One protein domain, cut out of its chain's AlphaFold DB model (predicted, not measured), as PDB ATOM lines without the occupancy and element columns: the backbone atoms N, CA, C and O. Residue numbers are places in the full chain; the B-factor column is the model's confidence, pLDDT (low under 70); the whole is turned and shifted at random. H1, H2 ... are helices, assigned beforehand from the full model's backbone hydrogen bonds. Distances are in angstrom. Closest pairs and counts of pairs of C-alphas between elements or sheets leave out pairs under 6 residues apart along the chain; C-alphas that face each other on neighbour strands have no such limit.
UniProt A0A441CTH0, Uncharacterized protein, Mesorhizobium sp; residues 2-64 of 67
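Overview. This is residues 2 to 64 of the 67 residues of an uncharacterized protein of Mesorhizobium sp (UniProt A0A441CTH0). A short helical hairpin, H1 and H2 side by side, forms a small head, and the long helix H3 crosses the hairpin's open end with its first part, then runs on as an arm. Residues 47 to 64 of this arm stick out free and make the length of the whole. The printed part has 63 residues with three named helices, in the order H1, H2, H3, and no named strand; the class is all helix. It is only just extended, close to loose, with a radius of gyration of the C-alphas of 16.1 A and spans of 51 by 23 by 14 A.

Arrangement. H1, residues 2 to 19, and H2, residues 25 to 33, form a helical hairpin. They touch, closest at the C-alphas of Ala 14 and Ala 28, 5.1 A apart, and run opposite ways at a shallow tilt of 4 degrees. H3, residues 35 to 62, touches H1 with residues 38 to 42 alone, and H1 touches it with residues 2 to 7 alone. Their closest C-alphas, those of Gly 3 and Glu 42, are 6.0 A apart, and the tilt is steep, 66 degrees, opposite ways. H2 and H3 are close but not clearly touching: the closest C-alphas, those of Leu 31 and Ile 37, are 6.8 A apart. Their lines stand at a steep tilt of 62 degrees, the same way. In H1, H2 and H3 every O i to N i+4 pair is within hydrogen-bond range.

Along the chain. H1 begins at C-alpha 2 (-42.987, 35.066, -0.156) and is 25.6 A long from first to last C-alpha. H2, from Ala 25 to Ala 33, is 12.0 A long. H3 runs 40.2 A from C-alpha 35 (-30.246, 36.344, -6.397) to C-alpha 62 (-69.706, 36.519, -13.900).

Size, cuts and confidence. The two C-alphas farthest apart, those of Gly 26 and His 64, are 52.0 A apart. Without residues 47 to 64 the body spans 30 by 15 by 14 A. The links H1 to H2 and H2 to H3 are tight, and the printed part has no cut. The mean pLDDT of the printed part is 83.6, and no printed residue is under 70.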
ATOM      1  N   ILE A   2     -43.032  36.021   0.963       75.31
ATOM      2  CA  ILE A   2     -42.987  35.066  -0.156       75.31
ATOM      3  C   ILE A   2     -41.561  34.728  -0.632       75.31
ATOM      4  O   ILE A   2     -41.278  33.549  -0.828       75.31
ATOM      5  N   GLY A   3     -40.622  35.681  -0.652       76.44
ATOM      6  CA  GLY A   3     -39.207  35.389  -0.928       76.44
ATOM      7  C   GLY A   3     -38.556  34.368   0.019       76.44
ATOM      8  O   GLY A   3     -37.767  33.533  -0.417       76.44
ATOM      9  N   VAL A   4     -38.941  34.341   1.305       81.31
ATOM     10  CA  VAL A   4     -38.452  33.320   2.257       81.31
ATOM     11  C   VAL A   4     -38.973  31.935   1.873       81.31
ATOM     12  O   VAL A   4     -38.214  30.970   1.867       81.31
ATOM     13  N   ILE A   5     -40.254  31.845   1.506       83.56
ATOM     14  CA  ILE A   5     -40.881  30.594   1.062       83.56
ATOM     15  C   ILE A   5     -40.208  30.092  -0.219       83.56
ATOM     16  O   ILE A   5     -39.871  28.915  -0.303       83.56
ATOM     17  N   ILE A   6     -39.951  30.979  -1.182       82.50
ATOM     18  CA  ILE A   6     -39.302  30.639  -2.456       82.50
ATOM     19  C   ILE A   6     -37.881  30.139  -2.230       82.50
ATOM     20  O   ILE A   6     -37.505  29.105  -2.775       82.50
ATOM     21  N   ARG A   7     -37.108  30.810  -1.373       79.75
ATOM     22  CA  ARG A   7     -35.748  30.380  -1.032       79.75
ATOM     23  C   ARG A   7     -35.733  28.999  -0.371       79.75
ATOM     24  O   ARG A   7     -34.890  28.168  -0.705       79.75
ATOM     25  N   ILE A   8     -36.671  28.734   0.538       84.25
ATOM     26  CA  ILE A   8     -36.827  27.419   1.175       84.25
ATOM     27  C   ILE A   8     -37.211  26.361   0.130       84.25
ATOM     28  O   ILE A   8     -36.585  25.302   0.073       84.25
ATOM     29  N   ALA A   9     -38.191  26.656  -0.724       83.38
ATOM     30  CA  ALA A   9     -38.658  25.750  -1.768       83.38
ATOM     31  C   ALA A   9     -37.553  25.412  -2.778       83.38
ATOM     32  O   ALA A   9     -37.354  24.240  -3.082       83.38
ATOM     33  N   LEU A  10     -36.787  26.406  -3.238       84.25
ATOM     34  CA  LEU A  10     -35.626  26.207  -4.110       84.25
ATOM     35  C   LEU A  10     -34.575  25.324  -3.446       84.25
ATOM     36  O   LEU A  10     -34.064  24.410  -4.079       84.25
ATOM     37  N   ARG A  11     -34.274  25.545  -2.163       80.00
ATOM     38  CA  ARG A  11     -33.235  24.787  -1.456       80.00
ATOM     39  C   ARG A  11     -33.590  23.308  -1.303       80.00
ATOM     40  O   ARG A  11     -32.753  22.448  -1.565       80.00
ATOM     41  N   TYR A  12     -34.826  23.006  -0.917       84.38
ATOM     42  CA  TYR A  12     -35.282  21.618  -0.808       84.38
ATOM     43  C   TYR A  12     -35.536  20.984  -2.178       84.38
ATOM     44  O   TYR A  12     -35.162  19.833  -2.395       84.38
ATOM     45  N   GLY A  13     -36.108  21.734  -3.120       81.06
ATOM     46  CA  GLY A  13     -36.351  21.276  -4.486       81.06
ATOM     47  C   GLY A  13     -35.054  20.927  -5.212       81.06
ATOM     48  O   GLY A  13     -34.941  19.835  -5.759       81.06
ATOM     49  N   ALA A  14     -34.045  21.796  -5.141       81.25
ATOM     50  CA  ALA A  14     -32.732  21.551  -5.727       81.25
ATOM     51  C   ALA A  14     -32.065  20.309  -5.111       81.25
ATOM     52  O   ALA A  14     -31.586  19.450  -5.845       81.25
ATOM     53  N   GLY A  15     -32.129  20.139  -3.783       78.94
ATOM     54  CA  GLY A  15     -31.626  18.933  -3.115       78.94
ATOM     55  C   GLY A  15     -32.317  17.642  -3.576       78.94
ATOM     56  O   GLY A  15     -31.652  16.638  -3.828       78.94
ATOM     57  N   VAL A  16     -33.643  17.669  -3.753       80.94
ATOM     58  CA  VAL A  16     -34.406  16.527  -4.287       80.94
ATOM     59  C   VAL A  16     -34.030  16.240  -5.741       80.94
ATOM     60  O   VAL A  16     -33.853  15.079  -6.105       80.94
ATOM     61  N   LEU A  17     -33.877  17.266  -6.577       80.25
ATOM     62  CA  LEU A  17     -33.513  17.106  -7.987       80.25
ATOM     63  C   LEU A  17     -32.102  16.526  -8.159       80.25
ATOM     64  O   LEU A  17     -31.905  15.667  -9.021       80.25
ATOM     65  N   VAL A  18     -31.158  16.909  -7.294       82.06
ATOM     66  CA  VAL A  18     -29.817  16.302  -7.230       82.06
ATOM     67  C   VAL A  18     -29.895  14.843  -6.793       82.06
ATOM     68  O   VAL A  18     -29.322  13.977  -7.447       82.06
ATOM     69  N   ALA A  19     -30.659  14.533  -5.740       80.31
ATOM     70  CA  ALA A  19     -30.838  13.155  -5.272       80.31
ATOM     71  C   ALA A  19     -31.498  12.244  -6.324       80.31
ATOM     72  O   ALA A  19     -31.295  11.032  -6.322       80.31
ATOM     73  N   ARG A  20     -32.282  12.823  -7.241       81.25
ATOM     74  CA  ARG A  20     -32.912  12.128  -8.374       81.25
ATOM     75  C   ARG A  20     -32.011  12.053  -9.611       81.25
ATOM     76  O   ARG A  20     -32.436  11.475 -10.607       81.25
ATOM     77  N   GLY A  21     -30.804  12.620  -9.559       79.06
ATOM     78  CA  GLY A  21     -29.843  12.647 -10.664       79.06
ATOM     79  C   GLY A  21     -30.247  13.554 -11.830       79.06
ATOM     80  O   GLY A  21     -29.667  13.450 -12.903       79.06
ATOM     81  N   LEU A  22     -31.251  14.418 -11.638       76.88
ATOM     82  CA  LEU A  22     -31.757  15.330 -12.670       76.88
ATOM     83  C   LEU A  22     -30.960  16.641 -12.736       76.88
ATOM     84  O   LEU A  22     -31.032  17.341 -13.741       76.88
ATOM     85  N   LEU A  23     -30.218  16.971 -11.676       76.81
ATOM     86  CA  LEU A  23     -29.333  18.132 -11.603       76.81
ATOM     87  C   LEU A  23     -27.983  17.739 -10.996       76.81
ATOM     88  O   LEU A  23     -27.929  16.954 -10.046       76.81
ATOM     89  N   GLY A  24     -26.898  18.313 -11.517       78.62
ATOM     90  CA  GLY A  24     -25.594  18.259 -10.867       78.62
ATOM     91  C   GLY A  24     -25.580  19.116  -9.598       78.62
ATOM     92  O   GLY A  24     -26.287  20.119  -9.509       78.62
ATOM     93  N   ALA A  25     -24.761  18.747  -8.610       74.31
ATOM     94  CA  ALA A  25     -24.662  19.497  -7.352       74.31
ATOM     95  C   ALA A  25     -24.268  20.975  -7.564       74.31
ATOM     96  O   ALA A  25     -24.782  21.843  -6.866       74.31
ATOM     97  N   GLY A  26     -23.425  21.260  -8.566       74.94
ATOM     98  CA  GLY A  26     -23.059  22.631  -8.942       74.94
ATOM     99  C   GLY A  26     -24.219  23.425  -9.553       74.94
ATOM    100  O   GLY A  26     -24.413  24.588  -9.209       74.94
ATOM    101  N   ASP A  27     -25.049  22.789 -10.385       75.81
ATOM    102  CA  ASP A  27     -26.212  23.442 -11.003       75.81
ATOM    103  C   ASP A  27     -27.299  23.752  -9.966       75.81
ATOM    104  O   ASP A  27     -27.960  24.787 -10.016       75.81
ATOM    105  N   ALA A  28     -27.467  22.866  -8.985       74.56
ATOM    106  CA  ALA A  28     -28.378  23.060  -7.863       74.56
ATOM    107  C   ALA A  28     -27.944  24.199  -6.929       74.56
ATOM    108  O   ALA A  28     -28.788  24.927  -6.395       74.56
ATOM    109  N   GLU A  29     -26.638  24.372  -6.731       75.19
ATOM    110  CA  GLU A  29     -26.097  25.494  -5.969       75.19
ATOM    111  C   GLU A  29     -26.317  26.811  -6.716       75.19
ATOM    112  O   GLU A  29     -26.863  27.742  -6.128       75.19
ATOM    113  N   ALA A  30     -26.036  26.855  -8.022       74.81
ATOM    114  CA  ALA A  30     -26.329  28.018  -8.858       74.81
ATOM    115  C   ALA A  30     -27.825  28.381  -8.825       74.81
ATOM    116  O   ALA A  30     -28.177  29.519  -8.533       74.81
ATOM    117  N   LEU A  31     -28.725  27.410  -9.001       74.94
ATOM    118  CA  LEU A  31     -30.173  27.656  -9.000       74.94
ATOM    119  C   LEU A  31     -30.703  28.173  -7.649       74.94
ATOM    120  O   LEU A  31     -31.669  28.934  -7.602       74.94
ATOM    121  N   SER A  32     -30.114  27.725  -6.537       76.19
ATOM    122  CA  SER A  32     -30.594  28.060  -5.192       76.19
ATOM    123  C   SER A  32     -29.912  29.282  -4.576       76.19
ATOM    124  O   SER A  32     -30.519  29.928  -3.716       76.19
ATOM    125  N   ALA A  33     -28.690  29.617  -4.993       79.38
ATOM    126  CA  ALA A  33     -27.911  30.729  -4.452       79.38
ATOM    127  C   ALA A  33     -27.981  32.007  -5.302       79.38
ATOM    128  O   ALA A  33     -27.681  33.076  -4.773       79.38
ATOM    129  N   ASP A  34     -28.403  31.920  -6.567       81.06
ATOM    130  CA  ASP A  34     -28.473  33.066  -7.475       81.06
ATOM    131  C   ASP A  34     -29.602  34.053  -7.079       81.06
ATOM    132  O   ASP A  34     -30.786  33.681  -7.064       81.06
ATOM    133  N   PRO A  35     -29.265  35.317  -6.743       80.75
ATOM    134  CA  PRO A  35     -30.246  36.344  -6.397       80.75
ATOM    135  C   PRO A  35     -31.209  36.708  -7.535       80.75
ATOM    136  O   PRO A  35     -32.376  37.000  -7.262       80.75
ATOM    137  N   ASP A  36     -30.763  36.673  -8.791       85.88
ATOM    138  CA  ASP A  36     -31.571  37.056  -9.951       85.88
ATOM    139  C   ASP A  36     -32.634  35.994 -10.242       85.88
ATOM    140  O   ASP A  36     -33.796  36.323 -10.498       85.88
ATOM    141  N   ILE A  37     -32.281  34.711 -10.105       83.94
ATOM    142  CA  ILE A  37     -33.236  33.596 -10.207       83.94
ATOM    143  C   ILE A  37     -34.291  33.690  -9.099       83.94
ATOM    144  O   ILE A  37     -35.485  33.523  -9.367       83.94
ATOM    145  N   GLN A  38     -33.878  33.996  -7.863       82.56
ATOM    146  CA  GLN A  38     -34.811  34.197  -6.749       82.56
ATOM    147  C   GLN A  38     -35.776  35.356  -7.030       82.56
ATOM    148  O   GLN A  38     -36.983  35.199  -6.846       82.56
ATOM    149  N   MET A  39     -35.267  36.486  -7.526       85.69
ATOM    150  CA  MET A  39     -36.076  37.661  -7.853       85.69
ATOM    151  C   MET A  39     -37.054  37.389  -9.004       85.69
ATOM    152  O   MET A  39     -38.222  37.787  -8.934       85.69
ATOM    153  N   ALA A  40     -36.613  36.683 -10.047       87.94
ATOM    154  CA  ALA A  40     -37.455  36.304 -11.177       87.94
ATOM    155  C   ALA A  40     -38.592  35.366 -10.744       87.94
ATOM    156  O   ALA A  40     -39.749  35.602 -11.096       87.94
ATOM    157  N   LEU A  41     -38.291  34.345  -9.933       85.56
ATOM    158  CA  LEU A  41     -39.292  33.429  -9.378       85.56
ATOM    159  C   LEU A  41     -40.274  34.140  -8.447       85.56
ATOM    160  O   LEU A  41     -41.475  33.892  -8.529       85.56
ATOM    161  N   GLU A  42     -39.788  35.037  -7.590       86.12
ATOM    162  CA  GLU A  42     -40.637  35.824  -6.692       86.12
ATOM    163  C   GLU A  42     -41.596  36.724  -7.457       86.12
ATOM    164  O   GLU A  42     -42.797  36.726  -7.181       86.12
ATOM    165  N   THR A  43     -41.091  37.404  -8.481       88.12
ATOM    166  CA  THR A  43     -41.909  38.253  -9.345       88.12
ATOM    167  C   THR A  43     -42.930  37.426 -10.122       88.12
ATOM    168  O   THR A  43     -44.115  37.753 -10.123       88.12
ATOM    169  N   ALA A  44     -42.509  36.318 -10.737       88.50
ATOM    170  CA  ALA A  44     -43.389  35.461 -11.526       88.50
ATOM    171  C   ALA A  44     -44.513  34.852 -10.677       88.50
ATOM    172  O   ALA A  44     -45.677  34.890 -11.075       88.50
ATOM    173  N   LEU A  45     -44.190  34.338  -9.488       88.00
ATOM    174  CA  LEU A  45     -45.181  33.778  -8.569       88.00
ATOM    175  C   LEU A  45     -46.113  34.857  -8.013       88.00
ATOM    176  O   LEU A  45     -47.321  34.638  -7.946       88.00
ATOM    177  N   GLY A  46     -45.585  36.033  -7.665       88.56
ATOM    178  CA  GLY A  46     -46.396  37.168  -7.225       88.56
ATOM    179  C   GLY A  46     -47.396  37.617  -8.295       88.56
ATOM    180  O   GLY A  46     -48.573  37.828  -7.993       88.56
ATOM    181  N   LEU A  47     -46.960  37.686  -9.555       91.88
ATOM    182  CA  LEU A  47     -47.818  38.014 -10.695       91.88
ATOM    183  C   LEU A  47     -48.860  36.926 -10.956       91.88
ATOM    184  O   LEU A  47     -50.033  37.243 -11.130       91.88
ATOM    185  N   ALA A  48     -48.465  35.651 -10.934       91.00
ATOM    186  CA  ALA A  48     -49.379  34.534 -11.150       91.00
ATOM    187  C   ALA A  48     -50.480  34.480 -10.081       91.00
ATOM    188  O   ALA A  48     -51.650  34.301 -10.414       91.00
ATOM    189  N   LEU A  49     -50.126  34.684  -8.809       91.88
ATOM    190  CA  LEU A  49     -51.090  34.718  -7.707       91.88
ATOM    191  C   LEU A  49     -52.029  35.921  -7.809       91.88
ATOM    192  O   LEU A  49     -53.235  35.762  -7.644       91.88
ATOM    193  N   SER A  50     -51.492  37.101  -8.127       90.88
ATOM    194  CA  SER A  50     -52.300  38.309  -8.337       90.88
ATOM    195  C   SER A  50     -53.290  38.110  -9.484       90.88
ATOM    196  O   SER A  50     -54.482  38.361  -9.334       90.88
ATOM    197  N   PHE A  51     -52.817  37.568 -10.607       94.62
ATOM    198  CA  PHE A  51     -53.663  37.261 -11.752       94.62
ATOM    199  C   PHE A  51     -54.733  36.221 -11.411       94.62
ATOM    200  O   PHE A  51     -55.892  36.398 -11.772       94.62
ATOM    201  N   ALA A  52     -54.375  35.156 -10.690       93.38
ATOM    202  CA  ALA A  52     -55.325  34.132 -10.271       93.38
ATOM    203  C   ALA A  52     -56.412  34.702  -9.348       93.38
ATOM    204  O   ALA A  52     -57.584  34.368  -9.517       93.38
ATOM    205  N   ALA A  53     -56.048  35.583  -8.413       93.94
ATOM    206  CA  ALA A  53     -56.997  36.241  -7.520       93.94
ATOM    207  C   ALA A  53     -57.983  37.130  -8.295       93.94
ATOM    208  O   ALA A  53     -59.196  37.014  -8.112       93.94
ATOM    209  N   GLU A  54     -57.480  37.953  -9.216       93.31
ATOM    210  CA  GLU A  54     -58.305  38.811 -10.075       93.31
ATOM    211  C   GLU A  54     -59.201  37.994 -11.014       93.31
ATOM    212  O   GLU A  54     -60.395  38.270 -11.147       93.31
ATOM    213  N   ALA A  55     -58.661  36.938 -11.626       92.38
ATOM    214  CA  ALA A  55     -59.423  36.034 -12.479       92.38
ATOM    215  C   ALA A  55     -60.540  35.341 -11.692       92.38
ATOM    216  O   ALA A  55     -61.670  35.248 -12.173       92.38
ATOM    217  N   TRP A  56     -60.256  34.903 -10.464       91.50
ATOM    218  CA  TRP A  56     -61.252  34.302  -9.583       91.50
ATOM    219  C   TRP A  56     -62.354  35.293  -9.215       91.50
ATOM    220  O   TRP A  56     -63.536  34.962  -9.292       91.50
ATOM    221  N   TYR A  57     -61.988  36.529  -8.880       89.25
ATOM    222  CA  TYR A  57     -62.951  37.588  -8.596       89.25
ATOM    223  C   TYR A  57     -63.817  37.924  -9.822       89.25
ATOM    224  O   TYR A  57     -65.040  38.049  -9.718       89.25
ATOM    225  N   ALA A  58     -63.217  38.010 -11.011       90.06
ATOM    226  CA  ALA A  58     -63.937  38.226 -12.261       90.06
ATOM    227  C   ALA A  58     -64.914  37.080 -12.571       90.06
ATOM    228  O   ALA A  58     -66.059  37.332 -12.955       90.06
ATOM    229  N   LEU A  59     -64.497  35.829 -12.355       89.50
ATOM    230  CA  LEU A  59     -65.359  34.654 -12.485       89.50
ATOM    231  C   LEU A  59     -66.502  34.695 -11.468       89.50
ATOM    232  O   LEU A  59     -67.650  34.492 -11.852       89.50
ATOM    233  N   ALA A  60     -66.230  35.040 -10.210       88.25
ATOM    234  CA  ALA A  60     -67.254  35.151  -9.174       88.25
ATOM    235  C   ALA A  60     -68.328  36.194  -9.520       88.25
ATOM    236  O   ALA A  60     -69.519  35.927  -9.347       88.25
ATOM    237  N   ARG A  61     -67.937  37.347 -10.081       85.56
ATOM    238  CA  ARG A  61     -68.891  38.343 -10.603       85.56
ATOM    239  C   ARG A  61     -69.695  37.801 -11.783       85.56
ATOM    240  O   ARG A  61     -70.908  37.971 -11.820       85.56
ATOM    241  N   LYS A  62     -69.046  37.107 -12.722       84.88
ATOM    242  CA  LYS A  62     -69.706  36.519 -13.900       84.88
ATOM    243  C   LYS A  62     -70.712  35.422 -13.529       84.88
ATOM    244  O   LYS A  62     -71.756  35.306 -14.165       84.88
ATOM    245  N   PHE A  63     -70.420  34.636 -12.497       88.62
ATOM    246  CA  PHE A  63     -71.299  33.579 -11.997       88.62
ATOM    247  C   PHE A  63     -72.308  34.058 -10.945       88.62
ATOM    248  O   PHE A  63     -73.023  33.228 -10.391       88.62
ATOM    249  N   HIS A  64     -72.412  35.373 -10.702       77.69
ATOM    250  CA  HIS A  64     -73.325  35.958  -9.710       77.69
ATOM    251  C   HIS A  64     -73.156  35.326  -8.314       77.69
ATOM    252  O   HIS A  64     -74.107  35.208  -7.544       77.69
TER     253      HIS A  64